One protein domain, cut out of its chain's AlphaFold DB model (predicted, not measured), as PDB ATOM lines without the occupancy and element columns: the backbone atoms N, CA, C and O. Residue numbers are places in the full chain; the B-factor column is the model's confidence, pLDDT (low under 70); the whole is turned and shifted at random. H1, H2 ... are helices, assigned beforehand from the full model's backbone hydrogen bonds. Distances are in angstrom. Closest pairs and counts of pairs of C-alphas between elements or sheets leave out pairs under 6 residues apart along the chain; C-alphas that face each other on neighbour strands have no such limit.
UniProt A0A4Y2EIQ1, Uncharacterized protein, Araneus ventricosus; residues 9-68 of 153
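AT A GLANCE: This is residues 9 to 68 of the 153 residues of an uncharacterized protein of Araneus ventricosus (UniProt A0A4Y2EIQ1). A helical hairpin, H3 and H4 side by side, has H1 set crosswise on H4 and H2 alongside H3 on its other side. H1 and H2 make a corner where they follow each other, and the loop of residues 33 to 38 sticks out. The printed part has 60 residues with four named helices, H1, H2, H3, H4 in chain order, and no named strand; its class is all helix. It is compact, with a radius of gyration of the C-alphas of 11.4 A and spans of 32 by 28 by 17 A.

IN THESE COORDINATES: H1, residues 9 to 20, begins with C-alpha 9 at (-36.371, 28.847, -19.506) and is 16.6 A long from first to last C-alpha. H2, residues 23 to 31, measures 12.6 A. H3, residues 39 to 49, measures 15.5 A. H4, residues 54 to 65, measures 16.2 A and ends with C-alpha 65 at (-50.173, 37.678, -11.890).

HOW THE PARTS SIT: H1 touches H4 with residues 12 to 16 alone, the closest C-alphas being those of Val 12 and Leu 56, 5.6 A apart. Their lines are about perpendicular, at 86 degrees. H1 and H2 are close but not clearly touching, with the closest C-alphas, Ile 20 and Gln 26, 6.7 A apart; their lines are only just about perpendicular, at 72 degrees. H2 and H3 are close but not clearly touching, with the closest C-alphas, Val 25 and Leu 46, 6.7 A apart, at a shallow tilt of 27 degrees, opposite ways. H3 and H4 form a hairpin and touch, with the closest C-alphas, Asp 40 and Leu 64, 6.5 A apart, at a shallow tilt of 12 degrees, opposite ways. H1 and H3 are apart, as are H2 and H4. In H1, H2, H3 and H4 every O i to N i+4 pair is within hydrogen-bond range.

THE WHOLE: The C-alphas farthest apart, those of Asp 10 and Lys 36, are 33.1 A from each other. The printed part has no cut. The links H1 to H2 and H3 to H4 are tight, and H2 to H3 is short. The mean pLDDT of the printed part is 86.6; residues 66 to 68 are under 70.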
ATOM      1  N   ALA A   9     -36.581  27.708 -20.394       74.25
ATOM      2  CA  ALA A   9     -36.371  28.847 -19.506       74.25
ATOM      3  C   ALA A   9     -35.214  29.743 -19.980       74.25
ATOM      4  O   ALA A   9     -35.362  30.966 -20.014       74.25
ATOM      5  N   ASP A  10     -34.106  29.147 -20.428       80.88
ATOM      6  CA  ASP A  10     -32.971  29.883 -20.993       80.88
ATOM      7  C   ASP A  10     -33.364  30.649 -22.265       80.88
ATOM      8  O   ASP A  10     -33.008  31.818 -22.423       80.88
ATOM      9  N   GLY A  11     -34.183  30.044 -23.132       84.75
ATOM     10  CA  GLY A  11     -34.716  30.717 -24.319       84.75
ATOM     11  C   GLY A  11     -35.550  31.957 -23.978       84.75
ATOM     12  O   GLY A  11     -35.332  33.026 -24.546       84.75
ATOM     13  N   VAL A  12     -36.460  31.847 -23.004       87.19
ATOM     14  CA  VAL A  12     -37.286  32.980 -22.545       87.19
ATOM     15  C   VAL A  12     -36.426  34.083 -21.923       87.19
ATOM     16  O   VAL A  12     -36.669  35.263 -22.173       87.19
ATOM     17  N   LYS A  13     -35.391  33.717 -21.161       87.25
ATOM     18  CA  LYS A  13     -34.443  34.668 -20.565       87.25
ATOM     19  C   LYS A  13     -33.714  35.489 -21.626       87.25
ATOM     20  O   LYS A  13     -33.613  36.708 -21.485       87.25
ATOM     21  N   GLU A  14     -33.222  34.855 -22.687       88.75
ATOM     22  CA  GLU A  14     -32.565  35.579 -23.779       88.75
ATOM     23  C   GLU A  14     -33.558  36.445 -24.565       88.75
ATOM     24  O   GLU A  14     -33.265  37.613 -24.834       88.75
ATOM     25  N   SER A  15     -34.772  35.950 -24.836       88.81
ATOM     26  CA  SER A  15     -35.835  36.763 -25.449       88.81
ATOM     27  C   SER A  15     -36.184  37.998 -24.610       88.81
ATOM     28  O   SER A  15     -36.334  39.089 -25.158       88.81
ATOM     29  N   PHE A  16     -36.247  37.868 -23.281       90.69
ATOM     30  CA  PHE A  16     -36.509  38.996 -22.386       90.69
ATOM     31  C   PHE A  16     -35.384  40.040 -22.422       90.69
ATOM     32  O   PHE A  16     -35.650  41.239 -22.478       90.69
ATOM     33  N   LYS A  17     -34.115  39.609 -22.447       90.69
ATOM     34  CA  LYS A  17     -32.975  40.535 -22.575       90.69
ATOM     35  C   LYS A  17     -33.026  41.327 -23.877       90.69
ATOM     36  O   LYS A  17     -32.726  42.518 -23.867       90.69
ATOM     37  N   VAL A  18     -33.382  40.681 -24.986       91.81
ATOM     38  CA  VAL A  18     -33.550  41.355 -26.282       91.81
ATOM     39  C   VAL A  18     -34.703  42.357 -26.215       91.81
ATOM     40  O   VAL A  18     -34.534  43.497 -26.640       91.81
ATOM     41  N   PHE A  19     -35.829  41.971 -25.612       91.75
ATOM     42  CA  PHE A  19     -36.994  42.840 -25.432       91.75
ATOM     43  C   PHE A  19     -36.660  44.116 -24.640       91.75
ATOM     44  O   PHE A  19     -36.933  45.215 -25.112       91.75
ATOM     45  N   ILE A  20     -35.986  44.004 -23.490       90.31
ATOM     46  CA  ILE A  20     -35.609  45.163 -22.655       90.31
ATOM     47  C   ILE A  20     -34.540  46.055 -23.312       90.31
ATOM     48  O   ILE A  20     -34.427  47.241 -23.001       90.31
ATOM     49  N   ARG A  21     -33.743  45.514 -24.239       91.75
ATOM     50  CA  ARG A  21     -32.773  46.295 -25.025       91.75
ATOM     51  C   ARG A  21     -33.414  47.075 -26.172       91.75
ATOM     52  O   ARG A  21     -32.728  47.888 -26.787       91.75
ATOM     53  N   ASN A  22     -34.691  46.845 -26.478       91.62
ATOM     54  CA  ASN A  22     -35.385  47.584 -27.523       91.62
ATOM     55  C   ASN A  22     -35.541  49.065 -27.108       91.62
ATOM     56  O   ASN A  22     -36.097  49.341 -26.041       91.62
ATOM     57  N   PRO A  23     -35.102  50.033 -27.935       91.69
ATOM     58  CA  PRO A  23     -35.165  51.454 -27.592       91.69
ATOM     59  C   PRO A  23     -36.594  51.978 -27.392       91.69
ATOM     60  O   PRO A  23     -36.779  52.958 -26.674       91.69
ATOM     61  N   VAL A  24     -37.606  51.354 -28.005       90.56
ATOM     62  CA  VAL A  24     -39.020  51.713 -27.790       90.56
ATOM     63  C   VAL A  24     -39.439  51.350 -26.367       90.56
ATOM     64  O   VAL A  24     -39.949  52.196 -25.639       90.56
ATOM     65  N   VAL A  25     -39.122  50.122 -25.944       91.44
ATOM     66  CA  VAL A  25     -39.401  49.623 -24.591       91.44
ATOM     67  C   VAL A  25     -38.707  50.489 -23.544       91.44
ATOM     68  O   VAL A  25     -39.328  50.858 -22.554       91.44
ATOM     69  N   GLN A  26     -37.446  50.865 -23.772       91.44
ATOM     70  CA  GLN A  26     -36.704  51.725 -22.844       91.44
ATOM     71  C   GLN A  26     -37.354  53.099 -22.684       91.44
ATOM     72  O   GLN A  26     -37.587  53.532 -21.560       91.44
ATOM     73  N   LYS A  27     -37.717  53.754 -23.791       92.38
ATOM     74  CA  LYS A  27     -38.354  55.079 -23.756       92.38
ATOM     75  C   LYS A  27     -39.714  55.072 -23.065       92.38
ATOM     76  O   LYS A  27     -40.043  56.036 -22.376       92.38
ATOM     77  N   ASP A  28     -40.508  54.026 -23.258       89.56
ATOM     78  CA  ASP A  28     -41.819  53.922 -22.614       89.56
ATOM     79  C   ASP A  28     -41.679  53.573 -21.127       89.56
ATOM     80  O   ASP A  28     -42.359  54.164 -20.288       89.56
ATOM     81  N   MET A  29     -40.716  52.717 -20.770       88.75
ATOM     82  CA  MET A  29     -40.397  52.404 -19.373       88.75
ATOM     83  C   MET A  29     -39.782  53.590 -18.613       88.75
ATOM     84  O   MET A  29     -40.021  53.726 -17.418       88.75
ATOM     85  N   GLU A  30     -39.037  54.480 -19.272       90.69
ATOM     86  CA  GLU A  30     -38.544  55.729 -18.665       90.69
ATOM     87  C   GLU A  30     -39.679  56.700 -18.313       90.69
ATOM     88  O   GLU A  30     -39.589  57.453 -17.343       90.69
ATOM     89  N   LYS A  31     -40.761  56.692 -19.099       91.25
ATOM     90  CA  LYS A  31     -41.942  57.535 -18.867       91.25
ATOM     91  C   LYS A  31     -42.918  56.932 -17.862       91.25
ATOM     92  O   LYS A  31     -43.756  57.669 -17.337       91.25
ATOM     93  N   PHE A  32     -42.817  55.629 -17.613       91.25
ATOM     94  CA  PHE A  32     -43.725  54.887 -16.752       91.25
ATOM     95  C   PHE A  32     -43.779  55.471 -15.336       91.25
ATOM     96  O   PHE A  32     -42.759  55.664 -14.669       91.25
ATOM     97  N   LYS A  33     -44.999  55.698 -14.841       90.75
ATOM     98  CA  LYS A  33     -45.248  56.134 -13.462       90.75
ATOM     99  C   LYS A  33     -46.160  55.143 -12.758       90.75
ATOM    100  O   LYS A  33     -47.360  55.116 -13.012       90.75
ATOM    101  N   ARG A  34     -45.602  54.415 -11.785       85.19
ATOM    102  CA  ARG A  34     -46.316  53.402 -10.981       85.19
ATOM    103  C   ARG A  34     -47.613  53.914 -10.341       85.19
ATOM    104  O   ARG A  34     -48.544  53.148 -10.148       85.19
ATOM    105  N   GLU A  35     -47.663  55.192  -9.980       88.12
ATOM    106  CA  GLU A  35     -48.826  55.812  -9.326       88.12
ATOM    107  C   GLU A  35     -49.991  56.083 -10.286       88.12
ATOM    108  O   GLU A  35     -51.124  56.247  -9.843       88.12
ATOM    109  N   LYS A  36     -49.712  56.178 -11.591       88.31
ATOM    110  CA  LYS A  36     -50.689  56.573 -12.615       88.31
ATOM    111  C   LYS A  36     -51.092  55.424 -13.526       88.31
ATOM    112  O   LYS A  36     -52.196  55.444 -14.058       88.31
ATOM    113  N   GLU A  37     -50.203  54.458 -13.719       88.56
ATOM    114  CA  GLU A  37     -50.359  53.400 -14.708       88.56
ATOM    115  C   GLU A  37     -49.988  52.045 -14.110       88.56
ATOM    116  O   GLU A  37     -49.094  51.924 -13.266       88.56
ATOM    117  N   ARG A  38     -50.681  51.006 -14.574       87.00
ATOM    118  CA  ARG A  38     -50.420  49.628 -14.177       87.00
ATOM    119  C   ARG A  38     -49.300  49.023 -15.019       87.00
ATOM    120  O   ARG A  38     -49.266  49.182 -16.234       87.00
ATOM    121  N   LEU A  39     -48.395  48.292 -14.367       87.75
ATOM    122  CA  LEU A  39     -47.233  47.701 -15.034       87.75
ATOM    123  C   LEU A  39     -47.632  46.616 -16.047       87.75
ATOM    124  O   LEU A  39     -47.020  46.520 -17.105       87.75
ATOM    125  N   ASP A  40     -48.654  45.815 -15.743       88.25
ATOM    126  CA  ASP A  40     -49.162  44.777 -16.640       88.25
ATOM    127  C   ASP A  40     -49.712  45.360 -17.940       88.25
ATOM    128  O   ASP A  40     -49.280  44.929 -19.008       88.25
ATOM    129  N   ASP A  41     -50.555  46.389 -17.868       89.19
ATOM    130  CA  ASP A  41     -51.110  47.046 -19.059       89.19
ATOM    131  C   ASP A  41     -50.006  47.607 -19.971       89.19
ATOM    132  O   ASP A  41     -50.061  47.470 -21.197       89.19
ATOM    133  N   VAL A  42     -48.953  48.175 -19.373       90.31
ATOM    134  CA  VAL A  42     -47.790  48.704 -20.100       90.31
ATOM    135  C   VAL A  42     -46.973  47.587 -20.756       90.31
ATOM    136  O   VAL A  42     -46.574  47.710 -21.911       90.31
ATOM    137  N   PHE A  43     -46.731  46.468 -20.070       90.12
ATOM    138  CA  PHE A  43     -46.029  45.337 -20.684       90.12
ATOM    139  C   PHE A  43     -46.844  44.700 -21.816       90.12
ATOM    140  O   PHE A  43     -46.276  44.381 -22.860       90.12
ATOM    141  N   PHE A  44     -48.162  44.549 -21.651       88.69
ATOM    142  CA  PHE A  44     -49.021  43.979 -22.692       88.69
ATOM    143  C   PHE A  44     -49.091  44.858 -23.941       88.69
ATOM    144  O   PHE A  44     -48.985  44.324 -25.044       88.69
ATOM    145  N   SER A  45     -49.184  46.183 -23.794       90.88
ATOM    146  CA  SER A  45     -49.158  47.088 -24.948       90.88
ATOM    147  C   SER A  45     -47.819  47.019 -25.694       90.88
ATOM    148  O   SER A  45     -47.795  46.899 -26.922       90.88
ATOM    149  N   LEU A  46     -46.699  46.978 -24.969       91.94
ATOM    150  CA  LEU A  46     -45.367  46.848 -25.563       91.94
ATOM    151  C   LEU A  46     -45.143  45.504 -26.255       91.94
ATOM    152  O   LEU A  46     -44.424  45.450 -27.255       91.94
ATOM    153  N   PHE A  47     -45.746  44.422 -25.760       91.00
ATOM    154  CA  PHE A  47     -45.674  43.128 -26.433       91.00
ATOM    155  C   PHE A  47     -46.337  43.155 -27.808       91.00
ATOM    156  O   PHE A  47     -45.771  42.564 -28.732       91.00
ATOM    157  N   GLU A  48     -47.461  43.865 -27.956       87.94
ATOM    158  CA  GLU A  48     -48.109  44.068 -29.257       87.94
ATOM    159  C   GLU A  48     -47.254  44.923 -30.188       87.94
ATOM    160  O   GLU A  48     -46.969  44.516 -31.313       87.94
ATOM    161  N   VAL A  49     -46.758  46.063 -29.701       89.25
ATOM    162  CA  VAL A  49     -45.924  46.980 -30.499       89.25
ATOM    163  C   VAL A  49     -44.634  46.305 -30.973       89.25
ATOM    164  O   VAL A  49     -44.213  46.489 -32.113       89.25
ATOM    165  N   CYS A  50     -43.999  45.508 -30.112       86.56
ATOM    166  CA  CYS A  50     -42.724  44.857 -30.410       86.56
ATOM    167  C   CYS A  50     -42.875  43.462 -31.036       86.56
ATOM    168  O   CYS A  50     -41.861  42.788 -31.214       86.56
ATOM    169  N   ASN A  51     -44.104  43.007 -31.314       87.62
ATOM    170  CA  ASN A  51     -44.417  41.652 -31.778       87.62
ATOM    171  C   ASN A  51     -43.656  40.558 -30.996       87.62
ATOM    172  O   ASN A  51     -42.947  39.720 -31.557       87.62
ATOM    173  N   SER A  52     -43.734  40.628 -29.665       87.94
ATOM    174  CA  SER A  52     -42.973  39.742 -28.777       87.94
ATOM    175  C   SER A  52     -43.468  38.296 -28.852       87.94
ATOM    176  O   SER A  52     -44.673  38.085 -28.999       87.94
ATOM    177  N   PRO A  53     -42.581  37.297 -28.703       87.50
ATOM    178  CA  PRO A  53     -42.959  35.897 -28.847       87.50
ATOM    179  C   PRO A  53     -43.868  35.420 -27.700       87.50
ATOM    180  O   PRO A  53     -43.754  35.869 -26.555       87.50
ATOM    181  N   ASP A  54     -44.762  34.473 -27.996       86.94
ATOM    182  CA  ASP A  54     -45.817  34.020 -27.073       86.94
ATOM    183  C   ASP A  54     -45.291  33.396 -25.780       86.94
ATOM    184  O   ASP A  54     -45.901  33.529 -24.715       86.94
ATOM    185  N   ASN A  55     -44.136  32.733 -25.849       87.44
ATOM    186  CA  ASN A  55     -43.472  32.156 -24.682       87.44
ATOM    187  C   ASN A  55     -43.067  33.240 -23.670       87.44
ATOM    188  O   ASN A  55     -43.266  33.065 -22.468       87.44
ATOM    189  N   LEU A  56     -42.558  34.374 -24.154       89.44
ATOM    190  CA  LEU A  56     -42.180  35.525 -23.346       89.44
ATOM    191  C   LEU A  56     -43.417  36.206 -22.763       89.44
ATOM    192  O   LEU A  56     -43.467  36.447 -21.558       89.44
ATOM    193  N   ARG A  57     -44.433  36.452 -23.600       89.50
ATOM    194  CA  ARG A  57     -45.721  37.027 -23.178       89.50
ATOM    195  C   ARG A  57     -46.346  36.207 -22.050       89.50
ATOM    196  O   ARG A  57     -46.730  36.755 -21.019       89.50
ATOM    197  N   SER A  58     -46.388  34.887 -22.217       87.88
ATOM    198  CA  SER A  58     -46.929  33.955 -21.222       87.88
ATOM    199  C   SER A  58     -46.124  33.982 -19.924       87.88
ATOM    200  O   SER A  58     -46.702  34.047 -18.845       87.88
ATOM    201  N   PHE A  59     -44.793  33.984 -20.015       87.50
ATOM    202  CA  PHE A  59     -43.914  34.031 -18.849       87.50
ATOM    203  C   PHE A  59     -44.074  35.321 -18.036       87.50
ATOM    204  O   PHE A  59     -44.267  35.259 -16.823       87.50
ATOM    205  N   VAL A  60     -44.056  36.487 -18.689       87.06
ATOM    206  CA  VAL A  60     -44.246  37.771 -17.997       87.06
ATOM    207  C   VAL A  60     -45.654  37.872 -17.415       87.06
ATOM    208  O   VAL A  60     -45.809  38.319 -16.283       87.06
ATOM    209  N   LYS A  61     -46.672  37.372 -18.125       85.88
ATOM    210  CA  LYS A  61     -48.034  37.257 -17.593       85.88
ATOM    211  C   LYS A  61     -48.071  36.445 -16.296       85.88
ATOM    212  O   LYS A  61     -48.670  36.899 -15.329       85.88
ATOM    213  N   PHE A  62     -47.410  35.286 -16.246       83.31
ATOM    214  CA  PHE A  62     -47.317  34.500 -15.013       83.31
ATOM    215  C   PHE A  62     -46.645  35.287 -13.885       83.31
ATOM    216  O   PHE A  62     -47.192  35.339 -12.790       83.31
ATOM    217  N   ILE A  63     -45.517  35.954 -14.148       82.69
ATOM    218  CA  ILE A  63     -44.806  36.742 -13.127       82.69
ATOM    219  C   ILE A  63     -45.662  37.892 -12.589       82.69
ATOM    220  O   ILE A  63     -45.681  38.118 -11.385       82.69
ATOM    221  N   LEU A  64     -46.368  38.619 -13.456       81.12
ATOM    222  CA  LEU A  64     -47.151  39.790 -13.051       81.12
ATOM    223  C   LEU A  64     -48.470  39.421 -12.355       81.12
ATOM    224  O   LEU A  64     -48.985  40.216 -11.571       81.12
ATOM    225  N   ILE A  65     -49.004  38.221 -12.605       75.81
ATOM    226  CA  ILE A  65     -50.173  37.678 -11.890       75.81
ATOM    227  C   ILE A  65     -49.773  37.111 -10.522       75.81
ATOM    228  O   ILE A  65     -50.551  37.189  -9.572       75.81
ATOM    229  N   LEU A  66     -48.561  36.560 -10.400       66.12
ATOM    230  CA  LEU A  66     -48.000  36.120  -9.127       66.12
ATOM    231  C   LEU A  66     -47.633  37.352  -8.285       66.12
ATOM    232  O   LEU A  66     -46.496  37.813  -8.259       66.12
ATOM    233  N   SER A  67     -48.623  37.917  -7.597       51.53
ATOM    234  CA  SER A  67     -48.432  39.017  -6.652       51.53
ATOM    235  C   SER A  67     -47.293  38.725  -5.666       51.53
ATOM    236  O   SER A  67     -47.160  37.600  -5.188       51.53
ATOM    237  N   HIS A  68     -46.522  39.752  -5.286       52.53
ATOM    238  CA  HIS A  68     -45.421  39.673  -4.308       52.53
ATOM    239  C   HIS A  68     -45.804  39.065  -2.937       52.53
ATOM    240  O   HIS A  68     -44.914  38.700  -2.179       52.53
TER     241      HIS A  68